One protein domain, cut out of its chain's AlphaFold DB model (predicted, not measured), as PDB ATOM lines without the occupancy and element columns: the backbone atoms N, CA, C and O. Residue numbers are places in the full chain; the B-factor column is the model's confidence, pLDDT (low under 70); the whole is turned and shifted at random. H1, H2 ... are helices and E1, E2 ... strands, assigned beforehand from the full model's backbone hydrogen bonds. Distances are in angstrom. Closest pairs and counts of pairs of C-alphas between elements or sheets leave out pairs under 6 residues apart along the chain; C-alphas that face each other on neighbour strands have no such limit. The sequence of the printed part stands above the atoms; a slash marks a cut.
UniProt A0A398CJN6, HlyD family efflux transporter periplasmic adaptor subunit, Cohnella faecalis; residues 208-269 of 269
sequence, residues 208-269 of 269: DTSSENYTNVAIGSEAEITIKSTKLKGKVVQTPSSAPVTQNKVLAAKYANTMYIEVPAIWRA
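AT A GLANCE: This is residues 208 to 269 of the 269 residues of the protein "HlyD family efflux transporter periplasmic adaptor subunit" of Cohnella faecalis (UniProt A0A398CJN6). A small, strongly twisted sheet of three antiparallel strands makes the body, with the tip of the E1 and E2 hairpin, residues 226 to 231, sticking out and the short helix H1 beyond the sheet near the start of E3. The printed part has 62 residues, with one named helix and three named strands in the order E1, E2, H1, E3, and the sheet runs E1, E2, E3. The class is mixed, helices and strands, with 28 residues, under half, in named elements. The whole is loose, with a radius of gyration of the C-alphas of 13.6 A, and elongated, spanning 40 by 25 by 19 A.

IN THESE COORDINATES: Residues 208 to 221 hold no named element. E1 is residues 222 to 227, 15.9 A long, beginning at C-alpha 222 (-118.332, 58.209, 48.243). E2, the longest strand, is residues 230 to 238, 23.3 A. H1 is residues 249 to 256, 10.4 A. E3 is residues 258 to 262, 13.1 A, ending at C-alpha 262 (-120.908, 66.491, 43.595).

HOW THE PARTS SIT: E2 is the inner strand, and its pairing is staggered: residues 230 to 235 pair with E1, residues 235 to 238 with E3. E1 and E2 form an antiparallel hairpin at 133 degrees, with N 225 and O 232 at 2.8 A. E2 and E3 are antiparallel at 119 degrees, with N 262 and O 235 at 2.8 A. H1 is not on the sheet, and E1 and H1 are apart. In H1 every O i to N i+4 pair is within hydrogen-bond range.

THE WHOLE: The C-alphas farthest apart, those of Gln 247 and Ala 269, are 40.6 A from each other. The printed part has no cut, and no link is long. The mean pLDDT of the printed part is 82.5; residues 209 to 215 and 265 to 269 are under 70.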
ATOM      1  N   ASP A 208    -115.338  54.851  29.987       74.12
ATOM      2  CA  ASP A 208    -115.164  53.958  28.849       74.12
ATOM      3  C   ASP A 208    -116.085  52.748  29.028       74.12
ATOM      4  O   ASP A 208    -115.770  51.790  29.741       74.12
ATOM      5  N   THR A 209    -117.245  52.797  28.379       61.84
ATOM      6  CA  THR A 209    -118.278  51.752  28.434       61.84
ATOM      7  C   THR A 209    -117.807  50.385  27.936       61.84
ATOM      8  O   THR A 209    -118.534  49.408  28.087       61.84
ATOM      9  N   SER A 210    -116.601  50.289  27.370       61.59
ATOM     10  CA  SER A 210    -115.972  49.029  26.963       61.59
ATOM     11  C   SER A 210    -115.517  48.173  28.152       61.59
ATOM     12  O   SER A 210    -115.240  46.987  27.983       61.59
ATOM     13  N   SER A 211    -115.437  48.744  29.360       59.00
ATOM     14  CA  SER A 211    -115.128  47.997  30.581       59.00
ATOM     15  C   SER A 211    -116.361  47.894  31.487       59.00
ATOM     16  O   SER A 211    -116.915  48.891  31.941       59.00
ATOM     17  N   GLU A 212    -116.793  46.665  31.787       58.88
ATOM     18  CA  GLU A 212    -118.007  46.317  32.560       58.88
ATOM     19  C   GLU A 212    -117.976  46.756  34.046       58.88
ATOM     20  O   GLU A 212    -118.729  46.273  34.893       58.88
ATOM     21  N   ASN A 213    -117.067  47.653  34.422       62.97
ATOM     22  CA  ASN A 213    -116.745  47.929  35.815       62.97
ATOM     23  C   ASN A 213    -117.624  48.999  36.470       62.97
ATOM     24  O   ASN A 213    -117.579  49.116  37.692       62.97
ATOM     25  N   TYR A 214    -118.435  49.737  35.707       67.00
ATOM     26  CA  TYR A 214    -119.143  50.928  36.199       67.00
ATOM     27  C   TYR A 214    -120.603  50.697  36.614       67.00
ATOM     28  O   TYR A 214    -121.185  51.548  37.284       67.00
ATOM     29  N   THR A 215    -121.191  49.547  36.267       67.44
ATOM     30  CA  THR A 215    -122.616  49.237  36.499       67.44
ATOM     31  C   THR A 215    -122.989  49.165  37.984       67.44
ATOM     32  O   THR A 215    -124.147  49.351  38.343       67.44
ATOM     33  N   ASN A 216    -122.004  48.940  38.860       75.38
ATOM     34  CA  ASN A 216    -122.225  48.700  40.290       75.38
ATOM     35  C   ASN A 216    -122.099  49.959  41.163       75.38
ATOM     36  O   ASN A 216    -122.158  49.853  42.388       75.38
ATOM     37  N   VAL A 217    -121.897  51.142  40.572       82.44
ATOM     38  CA  VAL A 217    -121.863  52.392  41.342       82.44
ATOM     39  C   VAL A 217    -123.282  52.881  41.576       82.44
ATOM     40  O   VAL A 217    -124.036  53.114  40.632       82.44
ATOM     41  N   ALA A 218    -123.637  53.060  42.845       85.31
ATOM     42  CA  ALA A 218    -124.925  53.604  43.238       85.31
ATOM     43  C   ALA A 218    -124.850  55.130  43.391       85.31
ATOM     44  O   ALA A 218    -123.800  55.703  43.696       85.31
ATOM     45  N   ILE A 219    -125.996  55.796  43.242       90.81
ATOM     46  CA  ILE A 219    -126.123  57.181  43.699       90.81
ATOM     47  C   ILE A 219    -125.814  57.212  45.198       90.81
ATOM     48  O   ILE A 219    -126.315  56.407  45.980       90.81
ATOM     49  N   GLY A 220    -124.991  58.172  45.592       89.88
ATOM     50  CA  GLY A 220    -124.583  58.393  46.965       89.88
ATOM     51  C   GLY A 220    -123.297  57.700  47.384       89.88
ATOM     52  O   GLY A 220    -122.852  57.950  48.502       89.88
ATOM     53  N   SER A 221    -122.678  56.899  46.511       88.94
ATOM     54  CA  SER A 221    -121.338  56.365  46.754       88.94
ATOM     55  C   SER A 221    -120.331  57.495  47.002       88.94
ATOM     56  O   SER A 221    -120.357  58.525  46.318       88.94
ATOM     57  N   GLU A 222    -119.453  57.301  47.989       89.75
ATOM     58  CA  GLU A 222    -118.332  58.209  48.243       89.75
ATOM     59  C   GLU A 222    -117.297  58.084  47.121       89.75
ATOM     60  O   GLU A 222    -116.973  56.982  46.676       89.75
ATOM     61  N   ALA A 223    -116.760  59.219  46.685       89.44
ATOM     62  CA  ALA A 223    -115.663  59.287  45.734       89.44
ATOM     63  C   ALA A 223    -114.509  60.092  46.334       89.44
ATOM     64  O   ALA A 223    -114.714  61.199  46.837       89.44
ATOM     65  N   GLU A 224    -113.291  59.558  46.265       90.00
ATOM     66  CA  GLU A 224    -112.083  60.330  46.557       90.00
ATOM     67  C   GLU A 224    -111.647  61.061  45.283       90.00
ATOM     68  O   GLU A 224    -111.315  60.447  44.271       90.00
ATOM     69  N   ILE A 225    -111.662  62.388  45.331       89.62
ATOM     70  CA  ILE A 225    -111.292  63.268  44.227       89.62
ATOM     71  C   ILE A 225    -109.935  63.871  44.562       89.62
ATOM     72  O   ILE A 225    -109.754  64.460  45.626       89.62
ATOM     73  N   THR A 226    -108.983  63.750  43.644       88.50
ATOM     74  CA  THR A 226    -107.675  64.399  43.773       88.50
ATOM     75  C   THR A 226    -107.583  65.535  42.764       88.50
ATOM     76  O   THR A 226    -107.592  65.294  41.560       88.50
ATOM     77  N   ILE A 227    -107.496  66.774  43.251       85.31
ATOM     78  CA  ILE A 227    -107.266  67.963  42.422       85.31
ATOM     79  C   ILE A 227    -105.877  68.491  42.760       85.31
ATOM     80  O   ILE A 227    -105.638  68.941  43.881       85.31
ATOM     81  N   LYS A 228    -104.957  68.442  41.790       84.06
ATOM     82  CA  LYS A 228    -103.528  68.731  42.001       84.06
ATOM     83  C   LYS A 228    -102.962  67.839  43.123       84.06
ATOM     84  O   LYS A 228    -102.730  66.661  42.879       84.06
ATOM     85  N   SER A 229    -102.813  68.367  44.339       83.50
ATOM     86  CA  SER A 229    -102.308  67.640  45.519       83.50
ATOM     87  C   SER A 229    -103.327  67.540  46.659       83.50
ATOM     88  O   SER A 229    -103.012  67.000  47.719       83.50
ATOM     89  N   THR A 230    -104.538  68.065  46.474       85.69
ATOM     90  CA  THR A 230    -105.577  68.089  47.508       85.69
ATOM     91  C   THR A 230    -106.553  66.943  47.287       85.69
ATOM     92  O   THR A 230    -107.140  66.815  46.210       85.69
ATOM     93  N   LYS A 231    -106.736  66.122  48.325       89.25
ATOM     94  CA  LYS A 231    -107.736  65.053  48.360       89.25
ATOM     95  C   LYS A 231    -109.037  65.559  48.956       89.25
ATOM     96  O   LYS A 231    -109.036  66.205  50.001       89.25
ATOM     97  N   LEU A 232    -110.137  65.239  48.295       88.69
ATOM     98  CA  LEU A 232    -111.473  65.710  48.615       88.69
ATOM     99  C   LEU A 232    -112.432  64.536  48.562       88.69
ATOM    100  O   LEU A 232    -112.264  63.622  47.758       88.69
ATOM    101  N   LYS A 233    -113.462  64.578  49.398       90.25
ATOM    102  CA  LYS A 233    -114.553  63.613  49.326       90.25
ATOM    103  C   LYS A 233    -115.705  64.229  48.551       90.25
ATOM    104  O   LYS A 233    -116.173  65.304  48.910       90.25
ATOM    105  N   GLY A 234    -116.133  63.553  47.497       90.81
ATOM    106  CA  GLY A 234    -117.330  63.872  46.734       90.81
ATOM    107  C   GLY A 234    -118.370  62.766  46.849       90.81
ATOM    108  O   GLY A 234    -118.104  61.687  47.388       90.81
ATOM    109  N   LYS A 235    -119.561  63.034  46.323       92.62
ATOM    110  CA  LYS A 235    -120.679  62.089  46.331       92.62
ATOM    111  C   LYS A 235    -121.204  61.889  44.921       92.62
ATOM    112  O   LYS A 235    -121.460  62.858  44.211       92.62
ATOM    113  N   VAL A 236    -121.378  60.641  44.501       92.56
ATOM    114  CA  VAL A 236    -121.968  60.338  43.190       92.56
ATOM    115  C   VAL A 236    -123.432  60.780  43.187       92.56
ATOM    116  O   VAL A 236    -124.214  60.320  44.014       92.56
ATOM    117  N   VAL A 237    -123.812  61.661  42.261       93.19
ATOM    118  CA  VAL A 237    -125.188  62.187  42.146       93.19
ATOM    119  C   VAL A 237    -125.927  61.664  40.922       93.19
ATOM    120  O   VAL A 237    -127.152  61.605  40.933       93.19
ATOM    121  N   GLN A 238    -125.203  61.248  39.882       91.62
ATOM    122  CA  GLN A 238    -125.799  60.644  38.694       91.62
ATOM    123  C   GLN A 238    -124.834  59.641  38.064       91.62
ATOM    124  O   GLN A 238    -123.653  59.932  37.877       91.62
ATOM    125  N   THR A 239    -125.361  58.483  37.685       89.81
ATOM    126  CA  THR A 239    -124.689  57.471  36.866       89.81
ATOM    127  C   THR A 239    -125.400  57.352  35.516       89.81
ATOM    128  O   THR A 239    -126.531  57.831  35.391       89.81
ATOM    129  N   PRO A 240    -124.799  56.702  34.503       88.19
ATOM    130  CA  PRO A 240    -125.498  56.418  33.251       88.19
ATOM    131  C   PRO A 240    -126.855  55.738  33.437       88.19
ATOM    132  O   PRO A 240    -127.835  56.119  32.803       88.19
ATOM    133  N   SER A 241    -126.933  54.783  34.366       86.50
ATOM    134  CA  SER A 241    -128.158  54.035  34.663       86.50
ATOM    135  C   SER A 241    -129.222  54.873  35.374       86.50
ATOM    136  O   SER A 241    -130.403  54.552  35.293       86.50
ATOM    137  N   SER A 242    -128.824  55.928  36.092       89.00
ATOM    138  CA  SER A 242    -129.737  56.810  36.823       89.00
ATOM    139  C   SER A 242    -130.012  58.129  36.098       89.00
ATOM    140  O   SER A 242    -130.606  59.037  36.684       89.00
ATOM    141  N   ALA A 243    -129.502  58.293  34.877       87.56
ATOM    142  CA  ALA A 243    -129.617  59.541  34.151       87.56
ATOM    143  C   ALA A 243    -131.073  59.833  33.754       87.56
ATOM    144  O   ALA A 243    -131.809  58.920  33.370       87.56
ATOM    145  N   PRO A 244    -131.504  61.105  33.797       88.69
ATOM    146  CA  PRO A 244    -132.846  61.469  33.376       88.69
ATOM    147  C   PRO A 244    -133.023  61.239  31.870       88.69
ATOM    148  O   PRO A 244    -132.161  61.589  31.059       88.69
ATOM    149  N   VAL A 245    -134.178  60.685  31.496       88.81
ATOM    150  CA  VAL A 245    -134.551  60.482  30.093       88.81
ATOM    151  C   VAL A 245    -134.765  61.842  29.430       88.81
ATOM    152  O   VAL A 245    -135.490  62.691  29.942       88.81
ATOM    153  N   THR A 246    -134.136  62.051  28.276       89.56
ATOM    154  CA  THR A 246    -134.216  63.302  27.516       89.56
ATOM    155  C   THR A 246    -134.374  63.020  26.029       89.56
ATOM    156  O   THR A 246    -133.797  62.071  25.502       89.56
ATOM    157  N   GLN A 247    -135.152  63.855  25.340       92.06
ATOM    158  CA  GLN A 247    -135.305  63.792  23.882       92.06
ATOM    159  C   GLN A 247    -134.100  64.401  23.146       92.06
ATOM    160  O   GLN A 247    -133.909  64.164  21.952       92.06
ATOM    161  N   ASN A 248    -133.264  65.177  23.844       91.06
ATOM    162  CA  ASN A 248    -132.056  65.748  23.267       91.06
ATOM    163  C   ASN A 248    -130.992  64.652  23.110       91.06
ATOM    164  O   ASN A 248    -130.387  64.218  24.091       91.06
ATOM    165  N   LYS A 249    -130.736  64.236  21.864       90.88
ATOM    166  CA  LYS A 249    -129.776  63.170  21.534       90.88
ATOM    167  C   LYS A 249    -128.353  63.456  22.024       90.88
ATOM    168  O   LYS A 249    -127.682  62.532  22.467       90.88
ATOM    169  N   VAL A 250    -127.906  64.714  21.977       88.81
ATOM    170  CA  VAL A 250    -126.566  65.114  22.447       88.81
ATOM    171  C   VAL A 250    -126.469  64.931  23.958       88.81
ATOM    172  O   VAL A 250    -125.502  64.367  24.464       88.81
ATOM    173  N   LEU A 251    -127.505  65.357  24.682       88.75
ATOM    174  CA  LEU A 251    -127.547  65.231  26.133       88.75
ATOM    175  C   LEU A 251    -127.699  63.769  26.575       88.75
ATOM    176  O   LEU A 251    -127.022  63.344  27.505       88.75
ATOM    177  N   ALA A 252    -128.527  62.990  25.873       90.06
ATOM    178  CA  ALA A 252    -128.678  61.556  26.103       90.06
ATOM    179  C   ALA A 252    -127.348  60.813  25.902       90.06
ATOM    180  O   ALA A 252    -126.951  60.028  26.760       90.06
ATOM    181  N   ALA A 253    -126.622  61.113  24.819       88.88
ATOM    182  CA  ALA A 253    -125.299  60.547  24.569       88.88
ATOM    183  C   ALA A 253    -124.289  60.948  25.655       88.88
ATOM    184  O   ALA A 253    -123.541  60.100  26.139       88.88
ATOM    185  N   LYS A 254    -124.303  62.217  26.098       88.44
ATOM    186  CA  LYS A 254    -123.463  62.673  27.215       88.44
ATOM    187  C   LYS A 254    -123.768  61.870  28.480       88.44
ATOM    188  O   LYS A 254    -122.853  61.377  29.130       88.44
ATOM    189  N   TYR A 255    -125.040  61.714  28.828       90.44
ATOM    190  CA  TYR A 255    -125.464  61.003  30.032       90.44
ATOM    191  C   TYR A 255    -125.168  59.504  30.008       90.44
ATOM    192  O   TYR A 255    -124.801  58.962  31.045       90.44
ATOM    193  N   ALA A 256    -125.256  58.855  28.847       87.69
ATOM    194  CA  ALA A 256    -124.964  57.429  28.704       87.69
ATOM    195  C   ALA A 256    -123.518  57.061  29.086       87.69
ATOM    196  O   ALA A 256    -123.268  55.947  29.537       87.69
ATOM    197  N   ASN A 257    -122.579  58.005  28.960       87.19
ATOM    198  CA  ASN A 257    -121.150  57.753  29.167       87.19
ATOM    199  C   ASN A 257    -120.531  58.649  30.253       87.19
ATOM    200  O   ASN A 257    -119.308  58.747  30.341       87.19
ATOM    201  N   THR A 258    -121.345  59.337  31.062       89.44
ATOM    202  CA  THR A 258    -120.842  60.278  32.076       89.44
ATOM    203  C   THR A 258    -121.430  59.984  33.446       89.44
ATOM    204  O   THR A 258    -122.645  59.908  33.618       89.44
ATOM    205  N   MET A 259    -120.554  59.891  34.442       90.44
ATOM    206  CA  MET A 259    -120.922  59.916  35.852       90.44
ATOM    207  C   MET A 259    -120.688  61.317  36.410       90.44
ATOM    208  O   MET A 259    -119.640  61.916  36.170       90.44
ATOM    209  N   TYR A 260    -121.649  61.838  37.167       92.38
ATOM    210  CA  TYR A 260    -121.521  63.132  37.825       92.38
ATOM    211  C   TYR A 260    -121.346  62.958  39.325       92.38
ATOM    212  O   TYR A 260    -122.096  62.229  39.980       92.38
ATOM    213  N   ILE A 261    -120.361  63.669  39.859       91.88
ATOM    214  CA  ILE A 261    -119.983  63.636  41.264       91.88
ATOM    215  C   ILE A 261    -120.074  65.061  41.797       91.88
ATOM    216  O   ILE A 261    -119.474  65.987  41.249       91.88
ATOM    217  N   GLU A 262    -120.858  65.243  42.850       91.38
ATOM    218  CA  GLU A 262    -120.908  66.491  43.595       91.38
ATOM    219  C   GLU A 262    -119.601  66.663  44.364       91.38
ATOM    220  O   GLU A 262    -119.122  65.737  45.029       91.38
ATOM    221  N   VAL A 263    -119.023  67.854  44.248       87.00
ATOM    222  CA  VAL A 263    -117.770  68.216  44.902       87.00
ATOM    223  C   VAL A 263    -118.087  69.311  45.918       87.00
ATOM    224  O   VAL A 263    -118.832  70.233  45.580       87.00
ATOM    225  N   PRO A 264    -117.548  69.252  47.147       79.38
ATOM    226  CA  PRO A 264    -117.682  70.352  48.092       79.38
ATOM    227  C   PRO A 264    -117.173  71.658  47.468       79.38
ATOM    228  O   PRO A 264    -116.221  71.641  46.685       79.38
ATOM    229  N   ALA A 265    -117.787  72.791  47.812       66.56
ATOM    230  CA  ALA A 265    -117.344  74.096  47.333       66.56
ATOM    231  C   ALA A 265    -115.928  74.384  47.852       66.56
ATOM    232  O   ALA A 265    -115.731  74.671  49.032       66.56
ATOM    233  N   ILE A 266    -114.928  74.266  46.981       63.97
ATOM    234  CA  ILE A 266    -113.522  74.479  47.332       63.97
ATOM    235  C   ILE A 266    -112.941  75.455  46.324       63.97
ATOM    236  O   ILE A 266    -112.153  75.076  45.465       63.97
ATOM    237  N   TRP A 267    -113.357  76.719  46.395       56.44
ATOM    238  CA  TRP A 267    -112.557  77.788  45.806       56.44
ATOM    239  C   TRP A 267    -112.917  79.167  46.363       56.44
ATOM    240  O   TRP A 267    -113.916  79.767  45.978       56.44
ATOM    241  N   ARG A 268    -112.076  79.654  47.276       41.44
ATOM    242  CA  ARG A 268    -111.317  80.915  47.181       41.44
ATOM    243  C   ARG A 268    -110.233  80.836  48.262       41.44
ATOM    244  O   ARG A 268    -110.510  81.104  49.428       41.44
ATOM    245  N   ALA A 269    -109.048  80.382  47.871       32.22
ATOM    246  CA  ALA A 269    -107.799  80.725  48.544       32.22
ATOM    247  C   ALA A 269    -107.068  81.710  47.631       32.22
ATOM    248  O   ALA A 269    -107.131  81.483  46.399       32.22
TER     249      ALA A 269